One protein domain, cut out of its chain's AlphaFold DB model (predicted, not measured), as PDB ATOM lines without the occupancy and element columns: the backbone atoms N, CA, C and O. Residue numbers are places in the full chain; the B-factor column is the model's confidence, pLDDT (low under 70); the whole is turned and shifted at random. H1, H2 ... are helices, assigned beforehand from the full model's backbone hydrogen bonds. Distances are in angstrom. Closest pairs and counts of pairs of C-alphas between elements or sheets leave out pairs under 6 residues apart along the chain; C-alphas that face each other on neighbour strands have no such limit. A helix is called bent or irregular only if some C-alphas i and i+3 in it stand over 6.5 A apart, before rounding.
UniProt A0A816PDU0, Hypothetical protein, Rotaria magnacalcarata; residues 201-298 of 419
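Overview. This is residues 201 to 298 of the 419 residues of the protein "Hypothetical protein" of Rotaria magnacalcarata (UniProt A0A816PDU0). A rod-shaped up-and-down bundle, each helix running against the one before: long H2 makes one side, H1 and H3 lie one beyond the other along it, and H4 packs on H3 and H2. The 98 printed residues, all helix in class, have H1 to H4 in order; only just loose, close to compact: radius of gyration of the C-alphas 15.5 A, spans 53 by 21 by 18 A.

Along the chain. H1, residues 205 to 220, begins at C-alpha (57.218, 27.594, -21.291). H2, 222 to 251, 45.8 A, is irregular: C-alphas 223 and 226 are 7.1 A apart. H3 is 255 to 271; H4, 278 to 298, 29.7 A, ends at C-alpha (36.338, 54.088, -5.795).

Arrangement. H2, with residues 239 to 250 alone, touches H3, a hairpin (closest C-alphas Phe 246 and Cys 258, 5.8 A). H3, with 262 to 269 alone, touches H4 (Met 262 and Tyr 285, 6.2 A). H1 and H4 are apart. O i to N i+4 pairs within hydrogen-bond range: H1 10 of 12, H2 21 of 26, H3 12 of 13, H4 16 of 17.

Size, cuts and confidence. The printed part has no cut and no long link; no printed residue is under 70.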
ATOM      1  N   GLU A 201      55.397  25.717 -12.632       92.44
ATOM      2  CA  GLU A 201      54.629  26.951 -12.529       92.44
ATOM      3  C   GLU A 201      53.737  27.153 -13.760       92.44
ATOM      4  O   GLU A 201      53.974  26.596 -14.832       92.44
ATOM      5  N   ILE A 202      52.681  27.949 -13.597       91.50
ATOM      6  CA  ILE A 202      51.664  28.160 -14.641       91.50
ATOM      7  C   ILE A 202      52.205  28.902 -15.877       91.50
ATOM      8  O   ILE A 202      51.637  28.784 -16.957       91.50
ATOM      9  N   ASP A 203      53.283  29.667 -15.711       87.69
ATOM     10  CA  ASP A 203      53.956  30.489 -16.721       87.69
ATOM     11  C   ASP A 203      55.207  29.813 -17.321       87.69
ATOM     12  O   ASP A 203      55.909  30.404 -18.144       87.69
ATOM     13  N   ASP A 204      55.492  28.558 -16.955       91.44
ATOM     14  CA  ASP A 204      56.635  27.823 -17.492       91.44
ATOM     15  C   ASP A 204      56.404  27.418 -18.961       91.44
ATOM     16  O   ASP A 204      55.485  26.674 -19.307       91.44
ATOM     17  N   SER A 205      57.291  27.871 -19.849       87.31
ATOM     18  CA  SER A 205      57.218  27.594 -21.291       87.31
ATOM     19  C   SER A 205      57.240  26.101 -21.668       87.31
ATOM     20  O   SER A 205      56.707  25.728 -22.717       87.31
ATOM     21  N   SER A 206      57.825  25.236 -20.830       90.31
ATOM     22  CA  SER A 206      57.866  23.784 -21.055       90.31
ATOM     23  C   SER A 206      56.488  23.133 -20.937       90.31
ATOM     24  O   SER A 206      56.241  22.106 -21.575       90.31
ATOM     25  N   VAL A 207      55.568  23.766 -20.198       92.88
ATOM     26  CA  VAL A 207      54.193  23.290 -20.021       92.88
ATOM     27  C   VAL A 207      53.490  23.191 -21.364       92.88
ATOM     28  O   VAL A 207      52.935  22.144 -21.675       92.88
ATOM     29  N   LYS A 208      53.616  24.216 -22.215       92.38
ATOM     30  CA  LYS A 208      53.026  24.223 -23.560       92.38
ATOM     31  C   LYS A 208      53.491  23.029 -24.383       92.38
ATOM     32  O   LYS A 208      52.683  22.279 -24.918       92.38
ATOM     33  N   VAL A 209      54.807  22.836 -24.443       91.62
ATOM     34  CA  VAL A 209      55.428  21.768 -25.232       91.62
ATOM     35  C   VAL A 209      54.931  20.394 -24.781       91.62
ATOM     36  O   VAL A 209      54.580  19.555 -25.609       91.62
ATOM     37  N   ASN A 210      54.888  20.151 -23.474       92.56
ATOM     38  CA  ASN A 210      54.464  18.863 -22.936       92.56
ATOM     39  C   ASN A 210      52.947  18.651 -23.071       92.56
ATOM     40  O   ASN A 210      52.527  17.557 -23.451       92.56
ATOM     41  N   SER A 211      52.140  19.691 -22.859       92.69
ATOM     42  CA  SER A 211      50.694  19.682 -23.102       92.69
ATOM     43  C   SER A 211      50.352  19.381 -24.563       92.69
ATOM     44  O   SER A 211      49.532  18.503 -24.827       92.69
ATOM     45  N   ASP A 212      51.030  20.017 -25.524       92.44
ATOM     46  CA  ASP A 212      50.838  19.771 -26.961       92.44
ATOM     47  C   ASP A 212      51.133  18.306 -27.327       92.44
ATOM     48  O   ASP A 212      50.367  17.659 -28.050       92.44
ATOM     49  N   LYS A 213      52.218  17.738 -26.780       93.12
ATOM     50  CA  LYS A 213      52.564  16.320 -26.975       93.12
ATOM     51  C   LYS A 213      51.488  15.392 -26.420       93.12
ATOM     52  O   LYS A 213      51.081  14.456 -27.108       93.12
ATOM     53  N   ILE A 214      51.028  15.627 -25.190       93.81
ATOM     54  CA  ILE A 214      50.025  14.770 -24.543       93.81
ATOM     55  C   ILE A 214      48.675  14.890 -25.252       93.81
ATOM     56  O   ILE A 214      48.004  13.879 -25.456       93.81
ATOM     57  N   GLN A 215      48.294  16.085 -25.707       93.00
ATOM     58  CA  GLN A 215      47.089  16.284 -26.511       93.00
ATOM     59  C   GLN A 215      47.160  15.490 -27.823       93.00
ATOM     60  O   GLN A 215      46.198  14.806 -28.185       93.00
ATOM     61  N   LEU A 216      48.309  15.512 -28.506       93.75
ATOM     62  CA  LEU A 216      48.514  14.713 -29.712       93.75
ATOM     63  C   LEU A 216      48.425  13.209 -29.421       93.75
ATOM     64  O   LEU A 216      47.760  12.487 -30.160       93.75
ATOM     65  N   VAL A 217      49.046  12.731 -28.339       94.19
ATOM     66  CA  VAL A 217      48.938  11.328 -27.909       94.19
ATOM     67  C   VAL A 217      47.480  10.962 -27.618       94.19
ATOM     68  O   VAL A 217      47.003   9.941 -28.104       94.19
ATOM     69  N   THR A 218      46.746  11.818 -26.908       93.56
ATOM     70  CA  THR A 218      45.341  11.604 -26.517       93.56
ATOM     71  C   THR A 218      44.414  11.474 -27.729       93.56
ATOM     72  O   THR A 218      43.453  10.706 -27.698       93.56
ATOM     73  N   LYS A 219      44.715  12.166 -28.836       93.31
ATOM     74  CA  LYS A 219      43.983  12.024 -30.105       93.31
ATOM     75  C   LYS A 219      44.048  10.599 -30.668       93.31
ATOM     76  O   LYS A 219      43.102  10.156 -31.316       93.31
ATOM     77  N   HIS A 220      45.163   9.906 -30.447       93.25
ATOM     78  CA  HIS A 220      45.419   8.548 -30.942       93.25
ATOM     79  C   HIS A 220      45.142   7.460 -29.903       93.25
ATOM     80  O   HIS A 220      44.864   6.327 -30.285       93.25
ATOM     81  N   PHE A 221      45.207   7.807 -28.617       92.81
ATOM     82  CA  PHE A 221      45.046   6.913 -27.469       92.81
ATOM     83  C   PHE A 221      44.083   7.538 -26.448       92.81
ATOM     84  O   PHE A 221      44.517   8.205 -25.500       92.81
ATOM     85  N   PRO A 222      42.761   7.368 -26.642       92.44
ATOM     86  CA  PRO A 222      41.747   7.998 -25.799       92.44
ATOM     87  C   PRO A 222      41.805   7.584 -24.324       92.44
ATOM     88  O   PRO A 222      41.285   8.316 -23.486       92.44
ATOM     89  N   GLU A 223      42.446   6.457 -23.982       90.75
ATOM     90  CA  GLU A 223      42.564   5.986 -22.592       90.75
ATOM     91  C   GLU A 223      43.350   6.958 -21.694       90.75
ATOM     92  O   GLU A 223      43.238   6.913 -20.473       90.75
ATOM     93  N   ILE A 224      44.138   7.851 -22.293       93.12
ATOM     94  CA  ILE A 224      44.986   8.823 -21.589       93.12
ATOM     95  C   ILE A 224      44.219  10.104 -21.237       93.12
ATOM     96  O   ILE A 224      44.639  10.861 -20.357       93.12
ATOM     97  N   LYS A 225      43.070  10.334 -21.885       92.88
ATOM     98  CA  LYS A 225      42.312  11.587 -21.811       92.88
ATOM     99  C   LYS A 225      41.990  12.003 -20.377       92.88
ATOM    100  O   LYS A 225      42.276  13.132 -20.000       92.88
ATOM    101  N   GLU A 226      41.458  11.083 -19.577       92.69
ATOM    102  CA  GLU A 226      41.059  11.358 -18.190       92.69
ATOM    103  C   GLU A 226      42.252  11.793 -17.327       92.69
ATOM    104  O   GLU A 226      42.162  12.727 -16.529       92.69
ATOM    105  N   THR A 227      43.413  11.161 -17.528       91.50
ATOM    106  CA  THR A 227      44.624  11.526 -16.783       91.50
ATOM    107  C   THR A 227      45.115  12.914 -17.192       91.50
ATOM    108  O   THR A 227      45.527  13.696 -16.336       91.50
ATOM    109  N   TYR A 228      45.040  13.248 -18.482       94.25
ATOM    110  CA  TYR A 228      45.418  14.572 -18.966       94.25
ATOM    111  C   TYR A 228      44.472  15.671 -18.457       94.25
ATOM    112  O   TYR A 228      44.930  16.703 -17.965       94.25
ATOM    113  N   GLU A 229      43.159  15.429 -18.478       93.62
ATOM    114  CA  GLU A 229      42.152  16.349 -17.932       93.62
ATOM    115  C   GLU A 229      42.383  16.629 -16.438       93.62
ATOM    116  O   GLU A 229      42.277  17.775 -16.003       93.62
ATOM    117  N   SER A 230      42.798  15.624 -15.658       93.38
ATOM    118  CA  SER A 230      43.180  15.814 -14.250       93.38
ATOM    119  C   SER A 230      44.358  16.784 -14.071       93.38
ATOM    120  O   SER A 230      44.370  17.578 -13.128       93.38
ATOM    121  N   VAL A 231      45.354  16.754 -14.961       93.88
ATOM    122  CA  VAL A 231      46.482  17.701 -14.910       93.88
ATOM    123  C   VAL A 231      46.022  19.108 -15.271       93.88
ATOM    124  O   VAL A 231      46.348  20.055 -14.553       93.88
ATOM    125  N   LEU A 232      45.215  19.255 -16.320       94.25
ATOM    126  CA  LEU A 232      44.643  20.547 -16.711       94.25
ATOM    127  C   LEU A 232      43.781  21.163 -15.599       94.25
ATOM    128  O   LEU A 232      43.846  22.371 -15.355       94.25
ATOM    129  N   GLN A 233      43.040  20.333 -14.865       94.25
ATOM    130  CA  GLN A 233      42.291  20.760 -13.687       94.25
ATOM    131  C   GLN A 233      43.222  21.298 -12.587       94.25
ATOM    132  O   GLN A 233      42.963  22.367 -12.039       94.25
ATOM    133  N   SER A 234      44.353  20.632 -12.323       94.19
ATOM    134  CA  SER A 234      45.329  21.120 -11.336       94.19
ATOM    135  C   SER A 234      45.936  22.481 -11.714       94.19
ATOM    136  O   SER A 234      46.151  23.330 -10.850       94.19
ATOM    137  N   PHE A 235      46.155  22.740 -13.008       94.81
ATOM    138  CA  PHE A 235      46.576  24.062 -13.481       94.81
ATOM    139  C   PHE A 235      45.469  25.104 -13.343       94.81
ATOM    140  O   PHE A 235      45.752  26.229 -12.936       94.81
ATOM    141  N   THR A 236      44.218  24.732 -13.620       94.50
ATOM    142  CA  THR A 236      43.054  25.606 -13.409       94.50
ATOM    143  C   THR A 236      42.965  26.050 -11.948       94.50
ATOM    144  O   THR A 236      42.842  27.242 -11.675       94.50
ATOM    145  N   GLU A 237      43.152  25.126 -11.005       94.81
ATOM    146  CA  GLU A 237      43.182  25.428  -9.570       94.81
ATOM    147  C   GLU A 237      44.354  26.340  -9.186       94.81
ATOM    148  O   GLU A 237      44.168  27.307  -8.448       94.81
ATOM    149  N   LYS A 238      45.560  26.103  -9.722       94.44
ATOM    150  CA  LYS A 238      46.712  27.000  -9.509       94.44
ATOM    151  C   LYS A 238      46.448  28.413 -10.035       94.44
ATOM    152  O   LYS A 238      46.805  29.388  -9.371       94.44
ATOM    153  N   ILE A 239      45.834  28.531 -11.214       94.81
ATOM    154  CA  ILE A 239      45.432  29.816 -11.798       94.81
ATOM    155  C   ILE A 239      44.437  30.509 -10.864       94.81
ATOM    156  O   ILE A 239      44.638  31.674 -10.525       94.81
ATOM    157  N   ASP A 240      43.414  29.794 -10.398       94.81
ATOM    158  CA  ASP A 240      42.395  30.332  -9.494       94.81
ATOM    159  C   ASP A 240      42.976  30.791  -8.157       94.81
ATOM    160  O   ASP A 240      42.611  31.858  -7.668       94.81
ATOM    161  N   LEU A 241      43.936  30.051  -7.598       94.81
ATOM    162  CA  LEU A 241      44.648  30.451  -6.385       94.81
ATOM    163  C   LEU A 241      45.459  31.740  -6.591       94.81
ATOM    164  O   LEU A 241      45.384  32.645  -5.757       94.81
ATOM    165  N   LYS A 242      46.197  31.867  -7.707       93.62
ATOM    166  CA  LYS A 242      46.932  33.109  -8.011       93.62
ATOM    167  C   LYS A 242      45.969  34.280  -8.220       93.62
ATOM    168  O   LYS A 242      46.187  35.342  -7.643       93.62
ATOM    169  N   VAL A 243      44.878  34.084  -8.961       94.94
ATOM    170  CA  VAL A 243      43.832  35.103  -9.159       94.94
ATOM    171  C   VAL A 243      43.191  35.508  -7.831       94.94
ATOM    172  O   VAL A 243      43.041  36.697  -7.571       94.94
ATOM    173  N   GLY A 244      42.879  34.553  -6.954       94.38
ATOM    174  CA  GLY A 244      42.295  34.819  -5.636       94.38
ATOM    175  C   GLY A 244      43.209  35.618  -4.702       94.38
ATOM    176  O   GLY A 244      42.725  36.346  -3.841       94.38
ATOM    177  N   SER A 245      44.531  35.544  -4.889       94.81
ATOM    178  CA  SER A 245      45.490  36.352  -4.120       94.81
ATOM    179  C   SER A 245      45.562  37.823  -4.557       94.81
ATOM    180  O   SER A 245      46.085  38.658  -3.816       94.81
ATOM    181  N   PHE A 246      45.013  38.159  -5.729       96.06
ATOM    182  CA  PHE A 246      45.128  39.485  -6.332       96.06
ATOM    183  C   PHE A 246      44.535  40.602  -5.466       96.06
ATOM    184  O   PHE A 246      45.173  41.634  -5.275       96.06
ATOM    185  N   GLU A 247      43.335  40.389  -4.923       93.62
ATOM    186  CA  GLU A 247      42.625  41.385  -4.112       93.62
ATOM    187  C   GLU A 247      43.419  41.744  -2.844       93.62
ATOM    188  O   GLU A 247      43.566  42.915  -2.498       93.62
ATOM    189  N   ASN A 248      44.047  40.751  -2.208       94.62
ATOM    190  CA  ASN A 248      44.905  40.979  -1.043       94.62
ATOM    191  C   ASN A 248      46.139  41.823  -1.394       94.62
ATOM    192  O   ASN A 248      46.488  42.741  -0.647       94.62
ATOM    193  N   TYR A 249      46.791  41.548  -2.528       95.56
ATOM    194  CA  TYR A 249      47.927  42.350  -2.992       95.56
ATOM    195  C   TYR A 249      47.525  43.780  -3.345       95.56
ATOM    196  O   TYR A 249      48.251  44.721  -3.022       95.56
ATOM    197  N   LEU A 250      46.337  43.951  -3.924       93.94
ATOM    198  CA  LEU A 250      45.789  45.261  -4.245       93.94
ATOM    199  C   LEU A 250      45.564  46.097  -2.978       93.94
ATOM    200  O   LEU A 250      46.024  47.234  -2.903       93.94
ATOM    201  N   HIS A 251      44.932  45.524  -1.949       91.94
ATOM    202  CA  HIS A 251      44.655  46.221  -0.687       91.94
ATOM    203  C   HIS A 251      45.889  46.471   0.187       91.94
ATOM    204  O   HIS A 251      45.868  47.363   1.033       91.94
ATOM    205  N   THR A 252      46.959  45.701  -0.008       92.75
ATOM    206  CA  THR A 252      48.239  45.876   0.699       92.75
ATOM    207  C   THR A 252      49.252  46.707  -0.094       92.75
ATOM    208  O   THR A 252      50.412  46.798   0.307       92.75
ATOM    209  N   ASN A 253      48.818  47.347  -1.189       91.31
ATOM    210  CA  ASN A 253      49.638  48.173  -2.081       91.31
ATOM    211  C   ASN A 253      50.846  47.435  -2.697       91.31
ATOM    212  O   ASN A 253      51.852  48.056  -3.044       91.31
ATOM    213  N   GLN A 254      50.773  46.111  -2.846       93.62
ATOM    214  CA  GLN A 254      51.825  45.293  -3.454       93.62
ATOM    215  C   GLN A 254      51.653  45.235  -4.980       93.62
ATOM    216  O   GLN A 254      51.408  44.181  -5.568       93.62
ATOM    217  N   PHE A 255      51.764  46.391  -5.639       94.00
ATOM    218  CA  PHE A 255      51.407  46.536  -7.054       94.00
ATOM    219  C   PHE A 255      52.296  45.738  -8.020       94.00
ATOM    220  O   PHE A 255      51.796  45.263  -9.041       94.00
ATOM    221  N   ASP A 256      53.566  45.493  -7.679       93.06
ATOM    222  CA  ASP A 256      54.435  44.586  -8.443       93.06
ATOM    223  C   ASP A 256      53.868  43.155  -8.501       93.06
ATOM    224  O   ASP A 256      53.938  42.480  -9.533       93.06
ATOM    225  N   GLN A 257      53.248  42.691  -7.409       94.56
ATOM    226  CA  GLN A 257      52.621  41.368  -7.345       94.56
ATOM    227  C   GLN A 257      51.328  41.332  -8.165       94.56
ATOM    228  O   GLN A 257      51.109  40.385  -8.920       94.56
ATOM    229  N   CYS A 258      50.512  42.392  -8.104       94.88
ATOM    230  CA  CYS A 258      49.347  42.549  -8.981       94.88
ATOM    231  C   CYS A 258      49.751  42.471 -10.462       94.88
ATOM    232  O   CYS A 258      49.140  41.728 -11.233       94.88
ATOM    233  N   ALA A 259      50.808  43.190 -10.850       93.62
ATOM    234  CA  ALA A 259      51.339  43.168 -12.208       93.62
ATOM    235  C   ALA A 259      51.823  41.768 -12.614       93.62
ATOM    236  O   ALA A 259      51.521  41.301 -13.712       93.62
ATOM    237  N   THR A 260      52.528  41.082 -11.710       93.44
ATOM    238  CA  THR A 260      53.027  39.718 -11.925       93.44
ATOM    239  C   THR A 260      51.882  38.738 -12.167       93.44
ATOM    240  O   THR A 260      51.952  37.943 -13.097       93.44
ATOM    241  N   ILE A 261      50.787  38.819 -11.404       94.75
ATOM    242  CA  ILE A 261      49.606  37.968 -11.628       94.75
ATOM    243  C   ILE A 261      48.995  38.230 -13.006       94.75
ATOM    244  O   ILE A 261      48.717  37.278 -13.736       94.75
ATOM    245  N   MET A 262      48.805  39.497 -13.387       94.00
ATOM    246  CA  MET A 262      48.245  39.838 -14.700       94.00
ATOM    247  C   MET A 262      49.142  39.360 -15.844       94.00
ATOM    248  O   MET A 262      48.641  38.810 -16.824       94.00
ATOM    249  N   LYS A 263      50.463  39.520 -15.706       92.06
ATOM    250  CA  LYS A 263      51.439  39.012 -16.670       92.06
ATOM    251  C   LYS A 263      51.376  37.488 -16.771       92.06
ATOM    252  O   LYS A 263      51.245  36.967 -17.871       92.06
ATOM    253  N   ASN A 264      51.373  36.784 -15.640       92.19
ATOM    254  CA  ASN A 264      51.283  35.327 -15.623       92.19
ATOM    255  C   ASN A 264      49.996  34.835 -16.293       92.19
ATOM    256  O   ASN A 264      50.038  33.855 -17.022       92.19
ATOM    257  N   LEU A 265      48.856  35.511 -16.099       92.44
ATOM    258  CA  LEU A 265      47.615  35.176 -16.809       92.44
ATOM    259  C   LEU A 265      47.729  35.377 -18.323       92.44
ATOM    260  O   LEU A 265      47.201  34.573 -19.090       92.44
ATOM    261  N   PHE A 266      48.409  36.439 -18.750       89.81
ATOM    262  CA  PHE A 266      48.674  36.678 -20.163       89.81
ATOM    263  C   PHE A 266      49.581  35.589 -20.761       89.81
ATOM    264  O   PHE A 266      49.312  35.090 -21.853       89.81
ATOM    265  N   ASP A 267      50.612  35.165 -20.031       90.62
ATOM    266  CA  ASP A 267      51.509  34.084 -20.451       90.62
ATOM    267  C   ASP A 267      50.774  32.729 -20.482       90.62
ATOM    268  O   ASP A 267      50.848  31.999 -21.474       90.62
ATOM    269  N   VAL A 268      49.958  32.441 -19.463       92.44
ATOM    270  CA  VAL A 268      49.073  31.267 -19.372       92.44
ATOM    271  C   VAL A 268      48.136  31.164 -20.571       92.44
ATOM    272  O   VAL A 268      47.955  30.068 -21.104       92.44
ATOM    273  N   TRP A 269      47.574  32.281 -21.040       88.44
ATOM    274  CA  TRP A 269      46.724  32.289 -22.232       88.44
ATOM    275  C   TRP A 269      47.462  31.743 -23.467       88.44
ATOM    276  O   TRP A 269      46.895  30.966 -24.234       88.44
ATOM    277  N   ASN A 270      48.748  32.069 -23.625       87.56
ATOM    278  CA  ASN A 270      49.569  31.580 -24.737       87.56
ATOM    279  C   ASN A 270      50.038  30.125 -24.558       87.56
ATOM    280  O   ASN A 270      50.239  29.412 -25.552       87.56
ATOM    281  N   ILE A 271      50.265  29.707 -23.311       91.00
ATOM    282  CA  ILE A 271      50.741  28.366 -22.947       91.00
ATOM    283  C   ILE A 271      49.630  27.331 -23.113       91.00
ATOM    284  O   ILE A 271      49.848  26.299 -23.739       91.00
ATOM    285  N   PHE A 272      48.433  27.632 -22.608       90.19
ATOM    286  CA  PHE A 272      47.288  26.719 -22.599       90.19
ATOM    287  C   PHE A 272      46.304  26.952 -23.747       90.19
ATOM    288  O   PHE A 272      45.163  26.486 -23.689       90.19
ATOM    289  N   HIS A 273      46.735  27.648 -24.800       86.62
ATOM    290  CA  HIS A 273      45.959  27.796 -26.027       86.62
ATOM    291  C   HIS A 273      45.521  26.414 -26.532       86.62
ATOM    292  O   HIS A 273      46.348  25.511 -26.631       86.62
ATOM    293  N   HIS A 274      44.227  26.238 -26.808       87.00
ATOM    294  CA  HIS A 274      43.609  24.951 -27.162       87.00
ATOM    295  C   HIS A 274      43.645  23.826 -26.105       87.00
ATOM    296  O   HIS A 274      43.216  22.709 -26.406       87.00
ATOM    297  N   HIS A 275      44.105  24.095 -24.879       90.75
ATOM    298  CA  HIS A 275      44.103  23.131 -23.767       90.75
ATOM    299  C   HIS A 275      43.096  23.492 -22.676       90.75
ATOM    300  O   HIS A 275      42.444  22.606 -22.131       90.75
ATOM    301  N   LEU A 276      42.952  24.782 -22.371       90.69
ATOM    302  CA  LEU A 276      41.983  25.308 -21.408       90.69
ATOM    303  C   LEU A 276      40.969  26.232 -22.095       90.69
ATOM    304  O   LEU A 276      41.131  26.612 -23.254       90.69
ATOM    305  N   ASP A 277      39.919  26.606 -21.363       89.69
ATOM    306  CA  ASP A 277      38.944  27.600 -21.815       89.69
ATOM    307  C   ASP A 277      39.599  28.991 -21.911       89.69
ATOM    308  O   ASP A 277      39.802  29.692 -20.916       89.69
ATOM    309  N   GLU A 278      39.941  29.376 -23.140       88.50
ATOM    310  CA  GLU A 278      40.605  30.641 -23.453       88.50
ATOM    311  C   GLU A 278      39.765  31.856 -23.056       88.50
ATOM    312  O   GLU A 278      40.312  32.859 -22.588       88.50
ATOM    313  N   GLU A 279      38.439  31.774 -23.202       89.50
ATOM    314  CA  GLU A 279      37.558  32.890 -22.868       89.50
ATOM    315  C   GLU A 279      37.498  33.080 -21.352       89.50
ATOM    316  O   GLU A 279      37.540  34.210 -20.871       89.50
ATOM    317  N   ASN A 280      37.514  31.993 -20.577       91.38
ATOM    318  CA  ASN A 280      37.589  32.061 -19.118       91.38
ATOM    319  C   ASN A 280      38.876  32.759 -18.635       91.38
ATOM    320  O   ASN A 280      38.815  33.686 -17.824       91.38
ATOM    321  N   ILE A 281      40.040  32.379 -19.173       91.94
ATOM    322  CA  ILE A 281      41.335  32.987 -18.803       91.94
ATOM    323  C   ILE A 281      41.355  34.475 -19.170       91.94
ATOM    324  O   ILE A 281      41.745  35.325 -18.364       91.94
ATOM    325  N   LYS A 282      40.873  34.805 -20.368       90.75
ATOM    326  CA  LYS A 282      40.768  36.178 -20.857       90.75
ATOM    327  C   LYS A 282      39.817  37.024 -20.005       90.75
ATOM    328  O   LYS A 282      40.159  38.153 -19.649       90.75
ATOM    329  N   MET A 283      38.665  36.479 -19.619       92.44
ATOM    330  CA  MET A 283      37.718  37.138 -18.717       92.44
ATOM    331  C   MET A 283      38.331  37.400 -17.339       92.44
ATOM    332  O   MET A 283      38.168  38.497 -16.806       92.44
ATOM    333  N   LYS A 284      39.094  36.447 -16.781       94.38
ATOM    334  CA  LYS A 284      39.844  36.651 -15.529       94.38
ATOM    335  C   LYS A 284      40.848  37.795 -15.659       94.38
ATOM    336  O   LYS A 284      40.862  38.675 -14.804       94.38
ATOM    337  N   TYR A 285      41.630  37.832 -16.739       93.12
ATOM    338  CA  TYR A 285      42.585  38.915 -16.996       93.12
ATOM    339  C   TYR A 285      41.905  40.293 -17.046       93.12
ATOM    340  O   TYR A 285      42.329  41.220 -16.351       93.12
ATOM    341  N   PHE A 286      40.826  40.434 -17.828       91.62
ATOM    342  CA  PHE A 286      40.108  41.708 -17.925       91.62
ATOM    343  C   PHE A 286      39.487  42.125 -16.599       91.62
ATOM    344  O   PHE A 286      39.605  43.291 -16.230       91.62
ATOM    345  N   LYS A 287      38.910  41.173 -15.861       94.44
ATOM    346  CA  LYS A 287      38.356  41.433 -14.538       94.44
ATOM    347  C   LYS A 287      39.418  41.979 -13.581       94.44
ATOM    348  O   LYS A 287      39.180  43.005 -12.965       94.44
ATOM    349  N   LEU A 288      40.610  41.376 -13.514       95.06
ATOM    350  CA  LEU A 288      41.680  41.884 -12.641       95.06
ATOM    351  C   LEU A 288      42.090  43.318 -12.993       95.06
ATOM    352  O   LEU A 288      42.358  44.133 -12.108       95.06
ATOM    353  N   ARG A 289      42.125  43.646 -14.289       93.81
ATOM    354  CA  ARG A 289      42.416  45.004 -14.755       93.81
ATOM    355  C   ARG A 289      41.311  45.992 -14.376       93.81
ATOM    356  O   ARG A 289      41.615  47.097 -13.927       93.81
ATOM    357  N   GLU A 290      40.047  45.605 -14.532       93.50
ATOM    358  CA  GLU A 290      38.904  46.417 -14.103       93.50
ATOM    359  C   GLU A 290      38.874  46.606 -12.585       93.50
ATOM    360  O   GLU A 290      38.688  47.734 -12.130       93.50
ATOM    361  N   ASP A 291      39.120  45.550 -11.808       94.06
ATOM    362  CA  ASP A 291      39.166  45.584 -10.345       94.06
ATOM    363  C   ASP A 291      40.279  46.532  -9.862       94.06
ATOM    364  O   ASP A 291      40.046  47.377  -8.996       94.06
ATOM    365  N   PHE A 292      41.458  46.488 -10.495       95.25
ATOM    366  CA  PHE A 292      42.570  47.397 -10.197       95.25
ATOM    367  C   PHE A 292      42.204  48.873 -10.415       95.25
ATOM    368  O   PHE A 292      42.399  49.714  -9.536       95.25
ATOM    369  N   LEU A 293      41.649  49.214 -11.583       94.00
ATOM    370  CA  LEU A 293      41.266  50.596 -11.902       94.00
ATOM    371  C   LEU A 293      40.069  51.068 -11.061       94.00
ATOM    372  O   LEU A 293      39.994  52.237 -10.659       94.00
ATOM    373  N   SER A 294      39.141  50.157 -10.770       94.38
ATOM    374  CA  SER A 294      37.964  50.417  -9.941       94.38
ATOM    375  C   SER A 294      38.332  50.644  -8.482       94.38
ATOM    376  O   SER A 294      37.697  51.480  -7.839       94.38
ATOM    377  N   TYR A 295      39.375  49.988  -7.969       94.75
ATOM    378  CA  TYR A 295      39.894  50.219  -6.621       94.75
ATOM    379  C   TYR A 295      40.336  51.674  -6.424       94.75
ATOM    380  O   TYR A 295      39.875  52.344  -5.496       94.75
ATOM    381  N   PHE A 296      41.141  52.220  -7.340       93.12
ATOM    382  CA  PHE A 296      41.566  53.624  -7.276       93.12
ATOM    383  C   PHE A 296      40.422  54.605  -7.549       93.12
ATOM    384  O   PHE A 296      40.275  55.623  -6.865       93.12
ATOM    385  N   SER A 297      39.573  54.297  -8.530       93.06
ATOM    386  CA  SER A 297      38.414  55.133  -8.858       93.06
ATOM    387  C   SER A 297      37.424  55.221  -7.694       93.06
ATOM    388  O   SER A 297      36.879  56.292  -7.433       93.06
ATOM    389  N   SER A 298      37.196  54.119  -6.982       92.81
ATOM    390  CA  SER A 298      36.338  54.088  -5.795       92.81
ATOM    391  C   SER A 298      37.008  54.795  -4.622       92.81
ATOM    392  O   SER A 298      36.400  55.687  -4.043       92.81
TER     393      SER A 298